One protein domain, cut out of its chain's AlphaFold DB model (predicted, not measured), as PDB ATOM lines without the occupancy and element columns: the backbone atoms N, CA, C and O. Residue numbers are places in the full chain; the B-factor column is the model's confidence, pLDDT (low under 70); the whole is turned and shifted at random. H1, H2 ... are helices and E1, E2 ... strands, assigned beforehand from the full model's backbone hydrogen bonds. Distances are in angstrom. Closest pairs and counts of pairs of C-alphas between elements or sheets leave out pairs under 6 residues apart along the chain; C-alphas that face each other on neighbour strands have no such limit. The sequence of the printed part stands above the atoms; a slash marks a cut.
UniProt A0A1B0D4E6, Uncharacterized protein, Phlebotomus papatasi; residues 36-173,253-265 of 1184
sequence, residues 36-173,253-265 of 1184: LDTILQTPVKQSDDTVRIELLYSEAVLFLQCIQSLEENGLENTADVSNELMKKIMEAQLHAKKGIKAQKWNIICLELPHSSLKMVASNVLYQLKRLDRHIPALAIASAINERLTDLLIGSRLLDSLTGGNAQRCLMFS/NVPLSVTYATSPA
ATOM      1  N   LEU A  36     137.619 -89.962 -19.033       90.44
ATOM      2  CA  LEU A  36     136.636 -90.867 -19.631       90.44
ATOM      3  C   LEU A  36     136.105 -90.386 -20.987       90.44
ATOM      4  O   LEU A  36     135.723 -91.226 -21.800       90.44
ATOM      5  N   ASP A  37     136.130 -89.087 -21.295       89.88
ATOM      6  CA  ASP A  37     135.516 -88.566 -22.525       89.88
ATOM      7  C   ASP A  37     136.238 -89.060 -23.786       89.88
ATOM      8  O   ASP A  37     135.622 -89.211 -24.846       89.88
ATOM      9  N   THR A  38     137.542 -89.342 -23.690       93.12
ATOM     10  CA  THR A  38     138.378 -89.832 -24.799       93.12
ATOM     11  C   THR A  38     138.821 -91.291 -24.649       93.12
ATOM     12  O   THR A  38     139.597 -91.769 -25.473       93.12
ATOM     13  N   ILE A  39     138.315 -92.049 -23.664       93.62
ATOM     14  CA  ILE A  39     138.740 -93.451 -23.442       93.62
ATOM     15  C   ILE A  39     138.402 -94.395 -24.605       93.62
ATOM     16  O   ILE A  39     139.107 -95.378 -24.806       93.62
ATOM     17  N   LEU A  40     137.370 -94.080 -25.400       93.94
ATOM     18  CA  LEU A  40     136.999 -94.811 -26.623       93.94
ATOM     19  C   LEU A  40     137.521 -94.161 -27.919       93.94
ATOM     20  O   LEU A  40     137.153 -94.599 -29.012       93.94
ATOM     21  N   GLN A  41     138.376 -93.134 -27.825       94.12
ATOM     22  CA  GLN A  41     138.976 -92.488 -28.992       94.12
ATOM     23  C   GLN A  41     140.129 -93.325 -29.548       94.12
ATOM     24  O   GLN A  41     141.183 -93.459 -28.925       94.12
ATOM     25  N   THR A  42     139.931 -93.853 -30.749       94.50
ATOM     26  CA  THR A  42     140.962 -94.543 -31.530       94.50
ATOM     27  C   THR A  42     141.879 -93.544 -32.244       94.50
ATOM     28  O   THR A  42     141.431 -92.437 -32.549       94.50
ATOM     29  N   PRO A  43     143.126 -93.919 -32.582       94.75
ATOM     30  CA  PRO A  43     144.007 -93.092 -33.405       94.75
ATOM     31  C   PRO A  43     143.399 -92.730 -34.771       94.75
ATOM     32  O   PRO A  43     142.749 -93.557 -35.417       94.75
ATOM     33  N   VAL A  44     143.643 -91.498 -35.215       95.12
ATOM     34  CA  VAL A  44     143.195 -90.942 -36.498       95.12
ATOM     35  C   VAL A  44     144.150 -91.290 -37.648       95.12
ATOM     36  O   VAL A  44     145.270 -91.763 -37.433       95.12
ATOM     37  N   LYS A  45     143.691 -91.108 -38.894       92.81
ATOM     38  CA  LYS A  45     144.386 -91.569 -40.111       92.81
ATOM     39  C   LYS A  45     145.194 -90.467 -40.788       92.81
ATOM     40  O   LYS A  45     146.183 -90.769 -41.452       92.81
ATOM     41  N   GLN A  46     144.760 -89.219 -40.661       93.12
ATOM     42  CA  GLN A  46     145.362 -88.042 -41.276       93.12
ATOM     43  C   GLN A  46     145.632 -86.976 -40.209       93.12
ATOM     44  O   GLN A  46     144.995 -86.955 -39.159       93.12
ATOM     45  N   SER A  47     146.585 -86.080 -40.469       91.62
ATOM     46  CA  SER A  47     146.918 -84.993 -39.540       91.62
ATOM     47  C   SER A  47     145.799 -83.965 -39.388       91.62
ATOM     48  O   SER A  47     145.779 -83.228 -38.413       91.62
ATOM     49  N   ASP A  48     144.877 -83.901 -40.343       93.88
ATOM     50  CA  ASP A  48     143.820 -82.887 -40.365       93.88
ATOM     51  C   ASP A  48     142.479 -83.452 -39.857       93.88
ATOM     52  O   ASP A  48     141.493 -82.724 -39.760       93.88
ATOM     53  N   ASP A  49     142.464 -84.735 -39.464       95.94
ATOM     54  CA  ASP A  49     141.380 -85.340 -38.691       95.94
ATOM     55  C   ASP A  49     141.300 -84.671 -37.298       95.94
ATOM     56  O   ASP A  49     142.316 -84.443 -36.625       95.94
ATOM     57  N   THR A  50     140.082 -84.384 -36.833       96.50
ATOM     58  CA  THR A  50     139.833 -83.848 -35.486       96.50
ATOM     59  C   THR A  50     140.142 -84.893 -34.414       96.50
ATOM     60  O   THR A  50     139.669 -86.028 -34.481       96.50
ATOM     61  N   VAL A  51     140.879 -84.492 -33.377       97.12
ATOM     62  CA  VAL A  51     141.131 -85.289 -32.170       97.12
ATOM     63  C   VAL A  51     140.631 -84.555 -30.933       97.12
ATOM     64  O   VAL A  51     140.696 -83.326 -30.850       97.12
ATOM     65  N   ARG A  52     140.173 -85.316 -29.935       97.00
ATOM     66  CA  ARG A  52     139.861 -84.788 -28.606       97.00
ATOM     67  C   ARG A  52     140.979 -85.089 -27.611       97.00
ATOM     68  O   ARG A  52     141.583 -86.162 -27.668       97.00
ATOM     69  N   ILE A  53     141.266 -84.160 -26.702       96.19
ATOM     70  CA  ILE A  53     142.255 -84.336 -25.624       96.19
ATOM     71  C   ILE A  53     141.685 -83.806 -24.314       96.19
ATOM     72  O   ILE A  53     141.347 -82.629 -24.215       96.19
ATOM     73  N   GLU A  54     141.654 -84.666 -23.298       95.38
ATOM     74  CA  GLU A  54     141.368 -84.283 -21.916       95.38
ATOM     75  C   GLU A  54     142.630 -83.749 -21.216       95.38
ATOM     76  O   GLU A  54     143.711 -84.345 -21.291       95.38
ATOM     77  N   LEU A  55     142.474 -82.630 -20.510       92.75
ATOM     78  CA  LEU A  55     143.434 -82.028 -19.584       92.75
ATOM     79  C   LEU A  55     142.754 -81.812 -18.229       92.75
ATOM     80  O   LEU A  55     141.542 -81.591 -18.177       92.75
ATOM     81  N   LEU A  56     143.518 -81.795 -17.137       89.81
ATOM     82  CA  LEU A  56     143.002 -81.248 -15.880       89.81
ATOM     83  C   LEU A  56     142.777 -79.735 -16.049       89.81
ATOM     84  O   LEU A  56     143.541 -79.064 -16.749       89.81
ATOM     85  N   TYR A  57     141.757 -79.167 -15.398       87.38
ATOM     86  CA  TYR A  57     141.447 -77.734 -15.515       87.38
ATOM     87  C   TYR A  57     142.659 -76.827 -15.205       87.38
ATOM     88  O   TYR A  57     142.906 -75.852 -15.916       87.38
ATOM     89  N   SER A  58     143.467 -77.179 -14.198       84.25
ATOM     90  CA  SER A  58     144.706 -76.465 -13.857       84.25
ATOM     91  C   SER A  58     145.764 -76.528 -14.967       84.25
ATOM     92  O   SER A  58     146.405 -75.519 -15.258       84.25
ATOM     93  N   GLU A  59     145.923 -77.675 -15.633       91.31
ATOM     94  CA  GLU A  59     146.856 -77.827 -16.756       91.31
ATOM     95  C   GLU A  59     146.438 -76.991 -17.963       91.31
ATOM     96  O   GLU A  59     147.284 -76.348 -18.582       91.31
ATOM     97  N   ALA A  60     145.141 -76.965 -18.284       93.19
ATOM     98  CA  ALA A  60     144.609 -76.161 -19.380       93.19
ATOM     99  C   ALA A  60     144.869 -74.661 -19.155       93.19
ATOM    100  O   ALA A  60     145.325 -73.969 -20.066       93.19
ATOM    101  N   VAL A  61     144.659 -74.170 -17.926       88.94
ATOM    102  CA  VAL A  61     144.973 -72.784 -17.536       88.94
ATOM    103  C   VAL A  61     146.475 -72.495 -17.658       88.94
ATOM    104  O   VAL A  61     146.854 -71.505 -18.284       88.94
ATOM    105  N   LEU A  62     147.339 -73.364 -17.123       91.12
ATOM    106  CA  LEU A  62     148.799 -73.206 -17.192       91.12
ATOM    107  C   LEU A  62     149.336 -73.267 -18.634       91.12
ATOM    108  O   LEU A  62     150.272 -72.543 -18.979       91.12
ATOM    109  N   PHE A  63     148.750 -74.110 -19.487       95.62
ATOM    110  CA  PHE A  63     149.126 -74.231 -20.894       95.62
ATOM    111  C   PHE A  63     148.692 -72.998 -21.698       95.62
ATOM    112  O   PHE A  63     149.512 -72.442 -22.425       95.62
ATOM    113  N   LEU A  64     147.467 -72.494 -21.495       94.94
ATOM    114  CA  LEU A  64     146.989 -71.247 -22.106       94.94
ATOM    115  C   LEU A  64     147.859 -70.039 -21.713       94.94
ATOM    116  O   LEU A  64     148.320 -69.307 -22.586       94.94
ATOM    117  N   GLN A  65     148.142 -69.866 -20.417       92.81
ATOM    118  CA  GLN A  65     149.033 -68.804 -19.922       92.81
ATOM    119  C   GLN A  65     150.439 -68.904 -20.532       92.81
ATOM    120  O   GLN A  65     151.068 -67.891 -20.847       92.81
ATOM    121  N   CYS A  66     150.943 -70.127 -20.725       94.12
ATOM    122  CA  CYS A  66     152.227 -70.349 -21.376       94.12
ATOM    123  C   CYS A  66     152.198 -69.997 -22.868       94.12
ATOM    124  O   CYS A  66     153.169 -69.424 -23.353       94.12
ATOM    125  N   ILE A  67     151.121 -70.320 -23.591       95.06
ATOM    126  CA  ILE A  67     150.971 -69.952 -25.004       95.06
ATOM    127  C   ILE A  67     150.972 -68.424 -25.137       95.06
ATOM    128  O   ILE A  67     151.816 -67.890 -25.849       95.06
ATOM    129  N   GLN A  68     150.141 -67.720 -24.363       92.19
ATOM    130  CA  GLN A  68     150.071 -66.250 -24.353       92.19
ATOM    131  C   GLN A  68     151.431 -65.601 -24.018       92.19
ATOM    132  O   GLN A  68     151.889 -64.706 -24.723       92.19
ATOM    133  N   SER A  69     152.150 -66.114 -23.008       91.81
ATOM    134  CA  SER A  69     153.512 -65.656 -22.668       91.81
ATOM    135  C   SER A  69     154.548 -65.910 -23.775       91.81
ATOM    136  O   SER A  69     155.619 -65.296 -23.768       91.81
ATOM    137  N   LEU A  70     154.288 -66.833 -24.704       91.62
ATOM    138  CA  LEU A  70     155.196 -67.180 -25.796       91.62
ATOM    139  C   LEU A  70     154.805 -66.542 -27.134       91.62
ATOM    140  O   LEU A  70     155.693 -66.345 -27.961       91.62
ATOM    141  N   GLU A  71     153.543 -66.152 -27.334       89.50
ATOM    142  CA  GLU A  71     153.091 -65.326 -28.467       89.50
ATOM    143  C   GLU A  71     153.907 -64.017 -28.523       89.50
ATOM    144  O   GLU A  71     154.502 -63.702 -29.553       89.50
ATOM    145  N   GLU A  72     154.101 -63.353 -27.374       83.19
ATOM    146  CA  GLU A  72     155.003 -62.191 -27.209       83.19
ATOM    147  C   GLU A  72     156.475 -62.470 -27.592       83.19
ATOM    148  O   GLU A  72     157.233 -61.547 -27.886       83.19
ATOM    149  N   ASN A  73     156.893 -63.741 -27.597       78.69
ATOM    150  CA  ASN A  73     158.260 -64.199 -27.869       78.69
ATOM    151  C   ASN A  73     158.417 -64.860 -29.261       78.69
ATOM    152  O   ASN A  73     159.425 -65.528 -29.534       78.69
ATOM    153  N   GLY A  74     157.438 -64.669 -30.155       77.38
ATOM    154  CA  GLY A  74     157.456 -65.199 -31.521       77.38
ATOM    155  C   GLY A  74     156.992 -66.654 -31.627       77.38
ATOM    156  O   GLY A  74     157.606 -67.454 -32.336       77.38
ATOM    157  N   LEU A  75     155.944 -67.020 -30.886       85.69
ATOM    158  CA  LEU A  75     155.166 -68.238 -31.115       85.69
ATOM    159  C   LEU A  75     154.001 -67.913 -32.065       85.69
ATOM    160  O   LEU A  75     153.105 -67.154 -31.712       85.69
ATOM    161  N   GLU A  76     154.025 -68.482 -33.269       85.56
ATOM    162  CA  GLU A  76     153.022 -68.244 -34.317       85.56
ATOM    163  C   GLU A  76     152.004 -69.397 -34.426       85.56
ATOM    164  O   GLU A  76     152.259 -70.517 -33.976       85.56
ATOM    165  N   ASN A  77     150.870 -69.127 -35.088       87.56
ATOM    166  CA  ASN A  77     149.805 -70.093 -35.417       87.56
ATOM    167  C   ASN A  77     149.151 -70.780 -34.197       87.56
ATOM    168  O   ASN A  77     148.821 -71.962 -34.229       87.56
ATOM    169  N   THR A  78     148.951 -70.020 -33.120       92.00
ATOM    170  CA  THR A  78     148.360 -70.468 -31.846       92.00
ATOM    171  C   THR A  78     146.841 -70.324 -31.760       92.00
ATOM    172  O   THR A  78     146.218 -71.007 -30.950       92.00
ATOM    173  N   ALA A  79     146.255 -69.438 -32.574       92.06
ATOM    174  CA  ALA A  79     144.920 -68.874 -32.365       92.06
ATOM    175  C   ALA A  79     143.820 -69.918 -32.109       92.06
ATOM    176  O   ALA A  79     143.073 -69.770 -31.147       92.06
ATOM    177  N   ASP A  80     143.742 -70.983 -32.910       92.50
ATOM    178  CA  ASP A  80     142.715 -72.028 -32.767       92.50
ATOM    179  C   ASP A  80     142.781 -72.713 -31.391       92.50
ATOM    180  O   ASP A  80     141.766 -72.898 -30.719       92.50
ATOM    181  N   VAL A  81     144.001 -73.030 -30.942       95.50
ATOM    182  CA  VAL A  81     144.271 -73.692 -29.657       95.50
ATOM    183  C   VAL A  81     144.028 -72.730 -28.495       95.50
ATOM    184  O   VAL A  81     143.352 -73.101 -27.536       95.50
ATOM    185  N   SER A  82     144.509 -71.483 -28.593       95.62
ATOM    186  CA  SER A  82     144.263 -70.433 -27.593       95.62
ATOM    187  C   SER A  82     142.763 -70.146 -27.425       95.62
ATOM    188  O   SER A  82     142.283 -70.013 -26.298       95.62
ATOM    189  N   ASN A  83     142.004 -70.094 -28.524       95.81
ATOM    190  CA  ASN A  83     140.571 -69.800 -28.516       95.81
ATOM    191  C   ASN A  83     139.736 -70.939 -27.914       95.81
ATOM    192  O   ASN A  83     138.891 -70.670 -27.060       95.81
ATOM    193  N   GLU A  84     139.979 -72.198 -28.301       96.50
ATOM    194  CA  GLU A  84     139.234 -73.331 -27.731       96.50
ATOM    195  C   GLU A  84     139.587 -73.549 -26.249       96.50
ATOM    196  O   GLU A  84     138.689 -73.812 -25.448       96.50
ATOM    197  N   LEU A  85     140.849 -73.331 -25.845       96.62
ATOM    198  CA  LEU A  85     141.244 -73.289 -24.429       96.62
ATOM    199  C   LEU A  85     140.464 -72.218 -23.655       96.62
ATOM    200  O   LEU A  85     139.845 -72.539 -22.642       96.62
ATOM    201  N   MET A  86     140.458 -70.962 -24.123       95.62
ATOM    202  CA  MET A  86     139.731 -69.868 -23.462       95.62
ATOM    203  C   MET A  86     138.237 -70.181 -23.319       95.62
ATOM    204  O   MET A  86     137.687 -70.058 -22.225       95.62
ATOM    205  N   LYS A  87     137.600 -70.643 -24.401       95.62
ATOM    206  CA  LYS A  87     136.188 -71.044 -24.424       95.62
ATOM    207  C   LYS A  87     135.898 -72.161 -23.419       95.62
ATOM    208  O   LYS A  87     135.033 -71.992 -22.562       95.62
ATOM    209  N   LYS A  88     136.644 -73.270 -23.465       94.19
ATOM    210  CA  LYS A  88     136.421 -74.421 -22.575       94.19
ATOM    211  C   LYS A  88     136.671 -74.085 -21.107       94.19
ATOM    212  O   LYS A  88     135.923 -74.542 -20.246       94.19
ATOM    213  N   ILE A  89     137.670 -73.254 -20.811       91.94
ATOM    214  CA  ILE A  89     137.946 -72.781 -19.446       91.94
ATOM    215  C   ILE A  89     136.787 -71.915 -18.925       91.94
ATOM    216  O   ILE A  89     136.384 -72.092 -17.776       91.94
ATOM    217  N   MET A  90     136.195 -71.042 -19.750       90.25
ATOM    218  CA  MET A  90     135.008 -70.261 -19.368       90.25
ATOM    219  C   MET A  90     133.758 -71.140 -19.174       90.25
ATOM    220  O   MET A  90     133.047 -70.974 -18.182       90.25
ATOM    221  N   GLU A  91     133.512 -72.109 -20.063       89.38
ATOM    222  CA  GLU A  91     132.428 -73.100 -19.918       89.38
ATOM    223  C   GLU A  91     132.561 -73.880 -18.589       89.38
ATOM    224  O   GLU A  91     131.603 -73.989 -17.820       89.38
ATOM    225  N   ALA A  92     133.770 -74.353 -18.267       85.62
ATOM    226  CA  ALA A  92     134.063 -75.104 -17.044       85.62
ATOM    227  C   ALA A  92     134.030 -74.257 -15.755       85.62
ATOM    228  O   ALA A  92     133.826 -74.810 -14.672       85.62
ATOM    229  N   GLN A  93     134.213 -72.935 -15.849       82.19
ATOM    230  CA  GLN A  93     134.001 -72.000 -14.735       82.19
ATOM    231  C   GLN A  93     132.510 -71.772 -14.465       82.19
ATOM    232  O   GLN A  93     132.094 -71.783 -13.306       82.19
ATOM    233  N   LEU A  94     131.694 -71.612 -15.515       80.00
ATOM    234  CA  LEU A  94     130.251 -71.375 -15.391       80.00
ATOM    235  C   LEU A  94     129.524 -72.550 -14.713       80.00
ATOM    236  O   LEU A  94     128.603 -72.347 -13.924       80.00
ATOM    237  N   HIS A  95     129.963 -73.780 -14.995       71.31
ATOM    238  CA  HIS A  95     129.382 -75.013 -14.455       71.31
ATOM    239  C   HIS A  95     130.138 -75.588 -13.240       71.31
ATOM    240  O   HIS A  95     129.914 -76.741 -12.858       71.31
ATOM    241  N   ALA A  96     131.014 -74.801 -12.602       63.78
ATOM    242  CA  ALA A  96     131.812 -75.242 -11.460       63.78
ATOM    243  C   ALA A  96     130.937 -75.632 -10.249       63.78
ATOM    244  O   ALA A  96     130.369 -74.789  -9.550       63.78
ATOM    245  N   LYS A  97     130.857 -76.937  -9.966       59.72
ATOM    246  CA  LYS A  97     130.162 -77.477  -8.787       59.72
ATOM    247  C   LYS A  97     130.846 -77.003  -7.497       59.72
ATOM    248  O   LYS A  97     132.071 -77.024  -7.388       59.72
ATOM    249  N   LYS A  98     130.050 -76.604  -6.498       47.22
ATOM    250  CA  LYS A  98     130.553 -76.193  -5.175       47.22
ATOM    251  C   LYS A  98     131.152 -77.400  -4.431       47.22
ATOM    252  O   LYS A  98     130.509 -78.443  -4.351       47.22
ATOM    253  N   GLY A  99     132.344 -77.231  -3.855       45.03
ATOM    254  CA  GLY A  99     133.022 -78.229  -3.012       45.03
ATOM    255  C   GLY A  99     134.360 -78.724  -3.577       45.03
ATOM    256  O   GLY A  99     134.488 -78.989  -4.772       45.03
ATOM    257  N   ILE A 100     135.356 -78.887  -2.698       42.69
ATOM    258  CA  ILE A 100     136.771 -79.119  -3.056       42.69
ATOM    259  C   ILE A 100     136.957 -80.363  -3.945       42.69
ATOM    260  O   ILE A 100     137.602 -80.280  -4.992       42.69
ATOM    261  N   LYS A 101     136.351 -81.511  -3.591       47.09
ATOM    262  CA  LYS A 101     136.469 -82.741  -4.402       47.09
ATOM    263  C   LYS A 101     135.848 -82.587  -5.801       47.09
ATOM    264  O   LYS A 101     136.402 -83.098  -6.766       47.09
ATOM    265  N   ALA A 102     134.762 -81.819  -5.938       55.66
ATOM    266  CA  ALA A 102     134.121 -81.573  -7.230       55.66
ATOM    267  C   ALA A 102     134.924 -80.610  -8.127       55.66
ATOM    268  O   ALA A 102     134.896 -80.749  -9.346       55.66
ATOM    269  N   GLN A 103     135.677 -79.676  -7.535       53.84
ATOM    270  CA  GLN A 103     136.610 -78.808  -8.262       53.84
ATOM    271  C   GLN A 103     137.868 -79.563  -8.722       53.84
ATOM    272  O   GLN A 103     138.321 -79.346  -9.844       53.84
ATOM    273  N   LYS A 104     138.393 -80.497  -7.910       58.72
ATOM    274  CA  LYS A 104     139.525 -81.372  -8.286       58.72
ATOM    275  C   LYS A 104     139.236 -82.199  -9.547       58.72
ATOM    276  O   LYS A 104     140.144 -82.447 -10.331       58.72
ATOM    277  N   TRP A 105     137.986 -82.616  -9.742       67.25
ATOM    278  CA  TRP A 105     137.548 -83.419 -10.890       67.25
ATOM    279  C   TRP A 105     137.173 -82.600 -12.138       67.25
ATOM    280  O   TRP A 105     136.661 -83.171 -13.099       67.25
ATOM    281  N   ASN A 106     137.391 -81.279 -12.153       79.38
ATOM    282  CA  ASN A 106     137.063 -80.459 -13.319       79.38
ATOM    283  C   ASN A 106     138.097 -80.679 -14.442       79.38
ATOM    284  O   ASN A 106     139.299 -80.469 -14.245       79.38
ATOM    285  N   ILE A 107     137.626 -81.100 -15.618       89.38
ATOM    286  CA  ILE A 107     138.453 -81.443 -16.784       89.38
ATOM    287  C   ILE A 107     138.085 -80.588 -17.996       89.38
ATOM    288  O   ILE A 107     136.966 -80.101 -18.130       89.38
ATOM    289  N   ILE A 108     139.051 -80.418 -18.893       93.06
ATOM    290  CA  ILE A 108     138.919 -79.670 -20.141       93.06
ATOM    291  C   ILE A 108     139.149 -80.634 -21.299       93.06
ATOM    292  O   ILE A 108     140.274 -81.078 -21.522       93.06
ATOM    293  N   CYS A 109     138.088 -80.948 -22.043       95.81
ATOM    294  CA  CYS A 109     138.178 -81.667 -23.310       95.81
ATOM    295  C   CYS A 109     138.311 -80.653 -24.459       95.81
ATOM    296  O   CYS A 109     137.348 -79.965 -24.801       95.81
ATOM    297  N   LEU A 110     139.506 -80.559 -25.047       96.38
ATOM    298  CA  LEU A 110     139.752 -79.831 -26.296       96.38
ATOM    299  C   LEU A 110     139.314 -80.687 -27.487       96.38
ATOM    300  O   LEU A 110     139.460 -81.905 -27.426       96.38
ATOM    301  N   GLU A 111     138.843 -80.068 -28.571       96.56
ATOM    302  CA  GLU A 111     138.435 -80.747 -29.810       96.56
ATOM    303  C   GLU A 111     138.900 -79.939 -31.031       96.56
ATOM    304  O   GLU A 111     138.315 -78.909 -31.359       96.56
ATOM    305  N   LEU A 112     140.003 -80.361 -31.661       96.38
ATOM    306  CA  LEU A 112     140.694 -79.616 -32.726       96.38
ATOM    307  C   LEU A 112     141.418 -80.571 -33.700       96.38
ATOM    308  O   LEU A 112     141.676 -81.722 -33.338       96.38
ATOM    309  N   PRO A 113     141.801 -80.118 -34.912       96.88
ATOM    310  CA  PRO A 113     142.659 -80.888 -35.813       96.88
ATOM    311  C   PRO A 113     143.972 -81.310 -35.145       96.88
ATOM    312  O   PRO A 113     144.605 -80.521 -34.428       96.88
ATOM    313  N   HIS A 114     144.403 -82.547 -35.404       96.62
ATOM    314  CA  HIS A 114     145.651 -83.093 -34.858       96.62
ATOM    315  C   HIS A 114     146.867 -82.219 -35.204       96.62
ATOM    316  O   HIS A 114     147.677 -81.926 -34.323       96.62
ATOM    317  N   SER A 115     146.948 -81.724 -36.441       94.50
ATOM    318  CA  SER A 115     148.014 -80.866 -36.961       94.50
ATOM    319  C   SER A 115     148.154 -79.562 -36.171       94.50
ATOM    320  O   SER A 115     149.259 -79.248 -35.722       94.50
ATOM    321  N   SER A 116     147.053 -78.846 -35.916       95.12
ATOM    322  CA  SER A 116     147.050 -77.607 -35.122       95.12
ATOM    323  C   SER A 116     147.536 -77.843 -33.687       95.12
ATOM    324  O   SER A 116     148.452 -77.160 -33.218       95.12
ATOM    325  N   LEU A 117     146.994 -78.855 -32.999       95.88
ATOM    326  CA  LEU A 117     147.411 -79.205 -31.634       95.88
ATOM    327  C   LEU A 117     148.884 -79.648 -31.575       95.88
ATOM    328  O   LEU A 117     149.630 -79.216 -30.690       95.88
ATOM    329  N   LYS A 118     149.326 -80.478 -32.529       94.81
ATOM    330  CA  LYS A 118     150.695 -81.012 -32.588       94.81
ATOM    331  C   LYS A 118     151.712 -79.919 -32.887       94.81
ATOM    332  O   LYS A 118     152.771 -79.906 -32.258       94.81
ATOM    333  N   MET A 119     151.382 -78.983 -33.776       94.44
ATOM    334  CA  MET A 119     152.201 -77.809 -34.075       94.44
ATOM    335  C   MET A 119     152.371 -76.919 -32.839       94.44
ATOM    336  O   MET A 119     153.505 -76.666 -32.435       94.44
ATOM    337  N   VAL A 120     151.278 -76.494 -32.194       95.81
ATOM    338  CA  VAL A 120     151.350 -75.597 -31.027       95.81
ATOM    339  C   VAL A 120     152.103 -76.256 -29.871       95.81
ATOM    340  O   VAL A 120     153.040 -75.659 -29.343       95.81
ATOM    341  N   ALA A 121     151.788 -77.507 -29.520       95.31
ATOM    342  CA  ALA A 121     152.487 -78.206 -28.442       95.31
ATOM    343  C   ALA A 121     153.988 -78.402 -28.741       95.31
ATOM    344  O   ALA A 121     154.827 -78.225 -27.853       95.31
ATOM    345  N   SER A 122     154.359 -78.741 -29.983       93.56
ATOM    346  CA  SER A 122     155.770 -78.871 -30.399       93.56
ATOM    347  C   SER A 122     156.512 -77.535 -30.343       93.56
ATOM    348  O   SER A 122     157.639 -77.470 -29.849       93.56
ATOM    349  N   ASN A 123     155.868 -76.458 -30.794       93.31
ATOM    350  CA  ASN A 123     156.453 -75.124 -30.786       93.31
ATOM    351  C   ASN A 123     156.601 -74.580 -29.355       93.31
ATOM    352  O   ASN A 123     157.634 -73.987 -29.052       93.31
ATOM    353  N   VAL A 124     155.657 -74.849 -28.443       94.81
ATOM    354  CA  VAL A 124     155.796 -74.530 -27.006       94.81
ATOM    355  C   VAL A 124     156.991 -75.271 -26.391       94.81
ATOM    356  O   VAL A 124     157.825 -74.634 -25.747       94.81
ATOM    357  N   LEU A 125     157.152 -76.580 -26.643       92.19
ATOM    358  CA  LEU A 125     158.337 -77.331 -26.189       92.19
ATOM    359  C   LEU A 125     159.650 -76.742 -26.726       92.19
ATOM    360  O   LEU A 125     160.633 -76.653 -25.989       92.19
ATOM    361  N   TYR A 126     159.684 -76.362 -28.005       91.38
ATOM    362  CA  TYR A 126     160.859 -75.754 -28.628       91.38
ATOM    363  C   TYR A 126     161.177 -74.380 -28.023       91.38
ATOM    364  O   TYR A 126     162.326 -74.120 -27.666       91.38
ATOM    365  N   GLN A 127     160.168 -73.525 -27.847       92.19
ATOM    366  CA  GLN A 127     160.332 -72.181 -27.296       92.19
ATOM    367  C   GLN A 127     160.770 -72.198 -25.828       92.19
ATOM    368  O   GLN A 127     161.709 -71.490 -25.470       92.19
ATOM    369  N   LEU A 128     160.164 -73.041 -24.984       91.88
ATOM    370  CA  LEU A 128     160.568 -73.161 -23.580       91.88
ATOM    371  C   LEU A 128     162.018 -73.641 -23.440       91.88
ATOM    372  O   LEU A 128     162.749 -73.100 -22.617       91.88
ATOM    373  N   LYS A 129     162.469 -74.572 -24.292       88.25
ATOM    374  CA  LYS A 129     163.883 -74.982 -24.364       88.25
ATOM    375  C   LYS A 129     164.803 -73.875 -24.876       88.25
ATOM    376  O   LYS A 129     165.871 -73.673 -24.313       88.25
ATOM    377  N   ARG A 130     164.398 -73.147 -25.922       90.12
ATOM    378  CA  ARG A 130     165.162 -72.021 -26.495       90.12
ATOM    379  C   ARG A 130     165.387 -70.890 -25.481       90.12
ATOM    380  O   ARG A 130     166.353 -70.148 -25.615       90.12
ATOM    381  N   LEU A 131     164.499 -70.773 -24.492       89.94
ATOM    382  CA  LEU A 131     164.520 -69.768 -23.426       89.94
ATOM    383  C   LEU A 131     164.975 -70.322 -22.056       89.94
ATOM    384  O   LEU A 131     164.888 -69.592 -21.072       89.94
ATOM    385  N   ASP A 132     165.407 -71.587 -21.973       87.94
ATOM    386  CA  ASP A 132     165.810 -72.281 -20.729       87.94
ATOM    387  C   ASP A 132     164.739 -72.255 -19.601       87.94
ATOM    388  O   ASP A 132     165.024 -72.237 -18.403       87.94
ATOM    389  N   ARG A 133     163.450 -72.224 -19.978       87.00
ATOM    390  CA  ARG A 133     162.304 -72.049 -19.062       87.00
ATOM    391  C   ARG A 133     161.778 -73.384 -18.523       87.00
ATOM    392  O   ARG A 133     160.815 -73.952 -19.040       87.00
ATOM    393  N   HIS A 134     162.352 -73.829 -17.409       83.88
ATOM    394  CA  HIS A 134     161.903 -74.990 -16.630       83.88
ATOM    395  C   HIS A 134     160.620 -74.705 -15.811       83.88
ATOM    396  O   HIS A 134     160.669 -74.506 -14.599       83.88
ATOM    397  N   ILE A 135     159.456 -74.683 -16.474       83.56
ATOM    398  CA  ILE A 135     158.127 -74.395 -15.879       83.56
ATOM    399  C   ILE A 135     157.114 -75.542 -16.118       83.56
ATOM    400  O   ILE A 135     157.335 -76.330 -17.040       83.56
ATOM    401  N   PRO A 136     155.982 -75.639 -15.376       84.12
ATOM    402  CA  PRO A 136     155.026 -76.756 -15.495       84.12
ATOM    403  C   PRO A 136     154.534 -77.029 -16.923       84.12
ATOM    404  O   PRO A 136     154.403 -78.182 -17.337       84.12
ATOM    405  N   ALA A 137     154.338 -75.970 -17.713       89.69
ATOM    406  CA  ALA A 137     153.907 -76.065 -19.104       89.69
ATOM    407  C   ALA A 137     154.868 -76.862 -20.009       89.69
ATOM    408  O   ALA A 137     154.428 -77.385 -21.029       89.69
ATOM    409  N   LEU A 138     156.147 -77.024 -19.636       88.69
ATOM    410  CA  LEU A 138     157.096 -77.885 -20.355       88.69
ATOM    411  C   LEU A 138     156.722 -79.373 -20.237       88.69
ATOM    412  O   LEU A 138     156.852 -80.116 -21.210       88.69
ATOM    413  N   ALA A 139     156.231 -79.804 -19.071       88.81
ATOM    414  CA  ALA A 139     155.752 -81.167 -18.859       88.81
ATOM    415  C   ALA A 139     154.384 -81.378 -19.528       88.81
ATOM    416  O   ALA A 139     154.206 -82.349 -20.262       88.81
ATOM    417  N   ILE A 140     153.458 -80.420 -19.374       93.50
ATOM    418  CA  ILE A 140     152.117 -80.461 -19.991       93.50
ATOM    419  C   ILE A 140     152.224 -80.524 -21.525       93.50
ATOM    420  O   ILE A 140     151.646 -81.409 -22.156       93.50
ATOM    421  N   ALA A 141     153.039 -79.659 -22.141       95.94
ATOM    422  CA  ALA A 141     153.274 -79.671 -23.586       95.94
ATOM    423  C   ALA A 141     153.986 -80.948 -24.075       95.94
ATOM    424  O   ALA A 141     153.856 -81.303 -25.249       95.94
ATOM    425  N   SER A 142     154.711 -81.657 -23.200       94.88
ATOM    426  CA  SER A 142     155.290 -82.972 -23.505       94.88
ATOM    427  C   SER A 142     154.238 -84.079 -23.461       94.88
ATOM    428  O   SER A 142     154.129 -84.853 -24.410       94.88
ATOM    429  N   ALA A 143     153.392 -84.096 -22.427       94.81
ATOM    430  CA  ALA A 143     152.292 -85.050 -22.305       94.81
ATOM    431  C   ALA A 143     151.296 -84.920 -23.470       94.81
ATOM    432  O   ALA A 143     150.938 -85.921 -24.086       94.81
ATOM    433  N   ILE A 144     150.916 -83.691 -23.845       96.56
ATOM    434  CA  ILE A 144     150.103 -83.421 -25.044       96.56
ATOM    435  C   ILE A 144     150.802 -83.955 -26.307       96.56
ATOM    436  O   ILE A 144     150.162 -84.577 -27.154       96.56
ATOM    437  N   ASN A 145     152.119 -83.768 -26.427       94.38
ATOM    438  CA  ASN A 145     152.889 -84.257 -27.569       94.38
ATOM    439  C   ASN A 145     152.919 -85.784 -27.689       94.38
ATOM    440  O   ASN A 145     152.795 -86.282 -28.809       94.38
ATOM    441  N   GLU A 146     153.094 -86.505 -26.580       92.81
ATOM    442  CA  GLU A 146     153.065 -87.971 -26.544       92.81
ATOM    443  C   GLU A 146     151.682 -88.497 -26.927       92.81
ATOM    444  O   GLU A 146     151.575 -89.272 -27.878       92.81
ATOM    445  N   ARG A 147     150.623 -87.982 -26.281       93.62
ATOM    446  CA  ARG A 147     149.219 -88.315 -26.588       93.62
ATOM    447  C   ARG A 147     148.921 -88.146 -28.082       93.62
ATOM    448  O   ARG A 147     148.352 -89.035 -28.702       93.62
ATOM    449  N   LEU A 148     149.366 -87.043 -28.687       94.81
ATOM    450  CA  LEU A 148     149.217 -86.799 -30.127       94.81
ATOM    451  C   LEU A 148     150.063 -87.743 -30.997       94.81
ATOM    452  O   LEU A 148     149.621 -88.121 -32.078       94.81
ATOM    453  N   THR A 149     151.262 -88.140 -30.567       91.44
ATOM    454  CA  THR A 149     152.081 -89.127 -31.297       91.44
ATOM    455  C   THR A 149     151.449 -90.528 -31.268       91.44
ATOM    456  O   THR A 149     151.596 -91.264 -32.241       91.44
ATOM    457  N   ASP A 150     150.700 -90.890 -30.221       90.12
ATOM    458  CA  ASP A 150     149.911 -92.134 -30.188       90.12
ATOM    459  C   ASP A 150     148.562 -92.026 -30.914       90.12
ATOM    460  O   ASP A 150     148.067 -93.017 -31.449       90.12
ATOM    461  N   LEU A 151     147.976 -90.827 -30.984       94.25
ATOM    462  CA  LEU A 151     146.706 -90.579 -31.669       94.25
ATOM    463  C   LEU A 151     146.807 -90.479 -33.200       94.25
ATOM    464  O   LEU A 151     145.761 -90.373 -33.825       94.25
ATOM    465  N   LEU A 152     147.987 -90.555 -33.827       93.31
ATOM    466  CA  LEU A 152     148.124 -90.594 -35.293       93.31
ATOM    467  C   LEU A 152     148.751 -91.912 -35.762       93.31
ATOM    468  O   LEU A 152     149.894 -92.235 -35.421       93.31
ATOM    469  N   ILE A 153     148.013 -92.658 -36.590       88.62
ATOM    470  CA  ILE A 153     148.428 -93.975 -37.089       88.62
ATOM    471  C   ILE A 153     149.788 -93.878 -37.797       88.62
ATOM    472  O   ILE A 153     149.954 -93.182 -38.795       88.62
ATOM    473  N   GLY A 154     150.769 -94.621 -37.279       78.31
ATOM    474  CA  GLY A 154     152.109 -94.722 -37.857       78.31
ATOM    475  C   GLY A 154     153.110 -93.639 -37.438       78.31
ATOM    476  O   GLY A 154     154.274 -93.766 -37.817       78.31
ATOM    477  N   SER A 155     152.743 -92.635 -36.624       77.44
ATOM    478  CA  SER A 155     153.666 -91.541 -36.247       77.44
ATOM    479  C   SER A 155     154.990 -92.057 -35.661       77.44
ATOM    480  O   SER A 155     156.060 -91.695 -36.148       77.44
ATOM    481  N   ARG A 156     154.939 -92.989 -34.694       72.12
ATOM    482  CA  ARG A 156     156.145 -93.578 -34.073       72.12
ATOM    483  C   ARG A 156     157.051 -94.339 -35.060       72.12
ATOM    484  O   ARG A 156     158.248 -94.468 -34.801       72.12
ATOM    485  N   LEU A 157     156.528 -94.830 -36.191       65.25
ATOM    486  CA  LEU A 157     157.344 -95.469 -37.236       65.25
ATOM    487  C   LEU A 157     158.128 -94.426 -38.043       65.25
ATOM    488  O   LEU A 157     159.297 -94.649 -38.355       65.25
ATOM    489  N   LEU A 158     157.526 -93.268 -38.327       59.69
ATOM    490  CA  LEU A 158     158.194 -92.159 -39.012       59.69
ATOM    491  C   LEU A 158     159.315 -91.557 -38.142       59.69
ATOM    492  O   LEU A 158     160.430 -91.337 -38.626       59.69
ATOM    493  N   ASP A 159     159.063 -91.396 -36.839       57.25
ATOM    494  CA  ASP A 159     160.072 -90.983 -35.851       57.25
ATOM    495  C   ASP A 159     161.231 -91.997 -35.733       57.25
ATOM    496  O   ASP A 159     162.382 -91.625 -35.503       57.25
ATOM    497  N   SER A 160     160.956 -93.289 -35.943       55.25
ATOM    498  CA  SER A 160     161.976 -94.348 -35.899       55.25
ATOM    499  C   SER A 160     162.896 -94.354 -37.129       55.25
ATOM    500  O   SER A 160     164.067 -94.712 -37.013       55.25
ATOM    501  N   LEU A 161     162.390 -93.943 -38.298       52.47
ATOM    502  CA  LEU A 161     163.116 -93.960 -39.577       52.47
ATOM    503  C   LEU A 161     164.023 -92.737 -39.807       52.47
ATOM    504  O   LEU A 161     164.891 -92.783 -40.678       52.47
ATOM    505  N   THR A 162     163.831 -91.643 -39.066       52.47
ATOM    506  CA  THR A 162     164.503 -90.350 -39.323       52.47
ATOM    507  C   THR A 162     165.836 -90.160 -38.587       52.47
ATOM    508  O   THR A 162     166.661 -89.361 -39.027       52.47
ATOM    509  N   GLY A 163     166.096 -90.944 -37.534       43.28
ATOM    510  CA  GLY A 163     167.421 -91.110 -36.922       43.28
ATOM    511  C   GLY A 163     167.899 -89.989 -35.981       43.28
ATOM    512  O   GLY A 163     167.513 -88.824 -36.075       43.28
ATOM    513  N   GLY A 164     168.778 -90.354 -35.041       50.69
ATOM    514  CA  GLY A 164     169.488 -89.426 -34.151       50.69
ATOM    515  C   GLY A 164     168.593 -88.693 -33.144       50.69
ATOM    516  O   GLY A 164     168.462 -89.116 -31.998       50.69
ATOM    517  N   ASN A 165     167.994 -87.575 -33.558       49.12
ATOM    518  CA  ASN A 165     167.242 -86.686 -32.666       49.12
ATOM    519  C   ASN A 165     165.808 -87.165 -32.392       49.12
ATOM    520  O   ASN A 165     165.337 -87.028 -31.264       49.12
ATOM    521  N   ALA A 166     165.123 -87.754 -33.379       50.81
ATOM    522  CA  ALA A 166     163.732 -88.199 -33.223       50.81
ATOM    523  C   ALA A 166     163.593 -89.294 -32.147       50.81
ATOM    524  O   ALA A 166     162.754 -89.189 -31.251       50.81
ATOM    525  N   GLN A 167     164.512 -90.268 -32.144       63.22
ATOM    526  CA  GLN A 167     164.601 -91.307 -31.111       63.22
ATOM    527  C   GLN A 167     164.703 -90.724 -29.693       63.22
ATOM    528  O   GLN A 167     164.088 -91.250 -28.770       63.22
ATOM    529  N   ARG A 168     165.417 -89.604 -29.503       71.81
ATOM    530  CA  ARG A 168     165.540 -88.963 -28.188       71.81
ATOM    531  C   ARG A 168     164.237 -88.312 -27.719       71.81
ATOM    532  O   ARG A 168     163.949 -88.348 -26.526       71.81
ATOM    533  N   CYS A 169     163.449 -87.741 -28.629       78.44
ATOM    534  CA  CYS A 169     162.141 -87.175 -28.290       78.44
ATOM    535  C   CYS A 169     161.144 -88.257 -27.849       78.44
ATOM    536  O   CYS A 169     160.382 -88.024 -26.914       78.44
ATOM    537  N   LEU A 170     161.203 -89.462 -28.431       82.62
ATOM    538  CA  LEU A 170     160.408 -90.603 -27.957       82.62
ATOM    539  C   LEU A 170     160.744 -90.976 -26.500       82.62
ATOM    540  O   LEU A 170     159.849 -91.338 -25.741       82.62
ATOM    541  N   MET A 171     162.005 -90.823 -26.076       91.62
ATOM    542  CA  MET A 171     162.462 -91.117 -24.706       91.62
ATOM    543  C   MET A 171     162.028 -90.081 -23.649       91.62
ATOM    544  O   MET A 171     162.398 -90.196 -22.480       91.62
ATOM    545  N   PHE A 172     161.227 -89.074 -24.015       92.50
ATOM    546  CA  PHE A 172     160.537 -88.218 -23.040       92.50
ATOM    547  C   PHE A 172     159.437 -88.996 -22.290       92.50
ATOM    548  O   PHE A 172     159.253 -88.785 -21.090       92.50
ATOM    549  N   SER A 173     158.805 -89.958 -22.971       92.81
ATOM    550  CA  SER A 173     157.872 -90.941 -22.409       92.81
ATOM    551  C   SER A 173     158.595 -91.938 -21.505       92.81
ATOM    552  O   SER A 173     159.470 -92.676 -21.969       92.81
ATOM    553  N   ASN A 253     159.773 -84.849 -19.155       92.69
ATOM    554  CA  ASN A 253     159.386 -86.178 -18.683       92.69
ATOM    555  C   ASN A 253     157.860 -86.331 -18.661       92.69
ATOM    556  O   ASN A 253     157.176 -85.540 -18.016       92.69
ATOM    557  N   VAL A 254     157.357 -87.386 -19.296       93.44
ATOM    558  CA  VAL A 254     155.962 -87.819 -19.185       93.44
ATOM    559  C   VAL A 254     155.944 -89.104 -18.348       93.44
ATOM    560  O   VAL A 254     156.441 -90.132 -18.819       93.44
ATOM    561  N   PRO A 255     155.455 -89.053 -17.092       89.25
ATOM    562  CA  PRO A 255     155.413 -90.223 -16.222       89.25
ATOM    563  C   PRO A 255     154.508 -91.353 -16.730       89.25
ATOM    564  O   PRO A 255     153.500 -91.101 -17.393       89.25
ATOM    565  N   LEU A 256     154.812 -92.588 -16.321       85.00
ATOM    566  CA  LEU A 256     154.048 -93.806 -16.640       85.00
ATOM    567  C   LEU A 256     152.542 -93.669 -16.373       85.00
ATOM    568  O   LEU A 256     151.736 -94.103 -17.195       85.00
ATOM    569  N   SER A 257     152.158 -93.039 -15.258       86.06
ATOM    570  CA  SER A 257     150.751 -92.791 -14.912       86.06
ATOM    571  C   SER A 257     150.035 -91.943 -15.964       86.06
ATOM    572  O   SER A 257     148.895 -92.234 -16.309       86.06
ATOM    573  N   VAL A 258     150.711 -90.951 -16.550       89.69
ATOM    574  CA  VAL A 258     150.129 -90.078 -17.577       89.69
ATOM    575  C   VAL A 258     149.882 -90.855 -18.865       89.69
ATOM    576  O   VAL A 258     148.783 -90.780 -19.417       89.69
ATOM    577  N   THR A 259     150.856 -91.650 -19.320       90.00
ATOM    578  CA  THR A 259     150.690 -92.522 -20.495       90.00
ATOM    579  C   THR A 259     149.566 -93.542 -20.268       90.00
ATOM    580  O   THR A 259     148.741 -93.759 -21.155       90.00
ATOM    581  N   TYR A 260     149.471 -94.143 -19.076       88.69
ATOM    582  CA  TYR A 260     148.439 -95.140 -18.756       88.69
ATOM    583  C   TYR A 260     147.039 -94.528 -18.563       88.69
ATOM    584  O   TYR A 260     146.048 -95.181 -18.881       88.69
ATOM    585  N   ALA A 261     146.929 -93.281 -18.102       90.50
ATOM    586  CA  ALA A 261     145.654 -92.571 -17.972       90.50
ATOM    587  C   ALA A 261     145.191 -91.877 -19.266       90.50
ATOM    588  O   ALA A 261     144.042 -91.456 -19.356       90.50
ATOM    589  N   THR A 262     146.057 -91.752 -20.280       92.94
ATOM    590  CA  THR A 262     145.721 -91.102 -21.567       92.94
ATOM    591  C   THR A 262     146.014 -91.941 -22.806       92.94
ATOM    592  O   THR A 262     145.971 -91.431 -23.925       92.94
ATOM    593  N   SER A 263     146.224 -93.248 -22.627       91.00
ATOM    594  CA  SER A 263     146.299 -94.206 -23.733       91.00
ATOM    595  C   SER A 263     145.034 -94.139 -24.616       91.00
ATOM    596  O   SER A 263     143.927 -93.962 -24.082       91.00
ATOM    597  N   PRO A 264     145.176 -94.255 -25.951       92.81
ATOM    598  CA  PRO A 264     144.050 -94.285 -26.880       92.81
ATOM    599  C   PRO A 264     143.365 -95.659 -26.898       92.81
ATOM    600  O   PRO A 264     143.938 -96.669 -26.485       92.81
ATOM    601  N   ALA A 265     142.144 -95.698 -27.426       94.06
ATOM    602  CA  ALA A 265     141.408 -96.934 -27.654       94.06
ATOM    603  C   ALA A 265     141.980 -97.737 -28.827       94.06
ATOM    604  O   ALA A 265     142.525 -97.181 -29.784       94.06
TER     605      ALA A 265
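What this domain is: This is residues 36 to 173 and 253 to 265 of the 1184 residues of an uncharacterized protein of Phlebotomus papatasi (UniProt A0A1B0D4E6). A ribbon of two antiparallel strands, E1 and E2, runs along one side of a helical body; H2 packs on E2, while the hairpin H4 H5 and the steeply set H1 make the rest of the body. H8 packs on H5, and the longest axis runs from H3 at one end to the small hairpin H6 H7 at the other. The printed part has 151 residues with eight named helices and two named strands, in the order E1 H1 H2 H3 E2 H4 H5 H6 H7 H8, mostly helix. It is compact, with a radius of gyration of the C-alphas of 15.4 A and spans of 51 by 37 by 28 A.

How they stand to each other: After residues 36 to 49, which hold no named element, look at E1, residues 50 to 56, and its antiparallel neighbour E2, residues 107 to 113: N 53 and O 110 are 3.0 A apart and N 108 and O 55 are 2.8 A apart, both within hydrogen-bond range. H1, residues 57 to 71, and H2, residues 79 to 94, form a hairpin and touch, closest at the C-alphas of Leu 64 and Ser 82, 6.2 A; their shallow tilt of 34 degrees is only just short of steep. The closest C-alphas of H2 and E2 are those of Lys 88 and Ile 108, 6.3 A. H3, residues 100 to 104, touches no helix. H4, residues 114 to 130, and H5, residues 136 to 150, form a hairpin and touch at Ala 121 and Ala 141, whose C-alphas are closest at 5.1 A. H5 touches H1 with residues 136 to 141 alone, about perpendicular at 79 degrees; the closest C-alphas are those of Phe 63 and Ala 137, 5.4 A. H6, residues 155 to 162, and H7, residues 165 to 170, form a hairpin at a shallow tilt of 26 degrees, with the C-alphas of Asp 159 and Ala 166 closest at 5.3 A. H5 and H6 only just touch, with 3 pairs of C-alphas within 8 A, and only at the corner. H8, residues 256 to 262, touches H5 at a steep tilt of 63 degrees, closest at the C-alphas of Arg 147 and Thr 262, 6.7 A. In all eight helices every O i to N i+4 pair is within hydrogen-bond range.

Where its parts are: Find C-alpha 50 at (139.833, -83.848, -35.486); from there E1 runs 20.0 A, and E2 measures 19.5 A. H1 covers 21.4 A, H2 22.6 A and H5 21.9 A. H4, the longest helix, starts at C-alpha 114, (145.651, -83.093, -34.858), and runs 23.9 A. H8 ends at C-alpha 262, (145.721, -91.102, -21.567).

The domain as a whole: The C-alphas farthest apart, of Lys 98 and Gly 163, are 50.9 A apart. Residues 174 to 252 are not printed; across this cut C-alphas 173 and 253 are 6.2 A apart. Of the links printed whole, none is long. Mean pLDDT of the printed part is 85.8, and residues 96 to 105 and 157 to 167 are under 70.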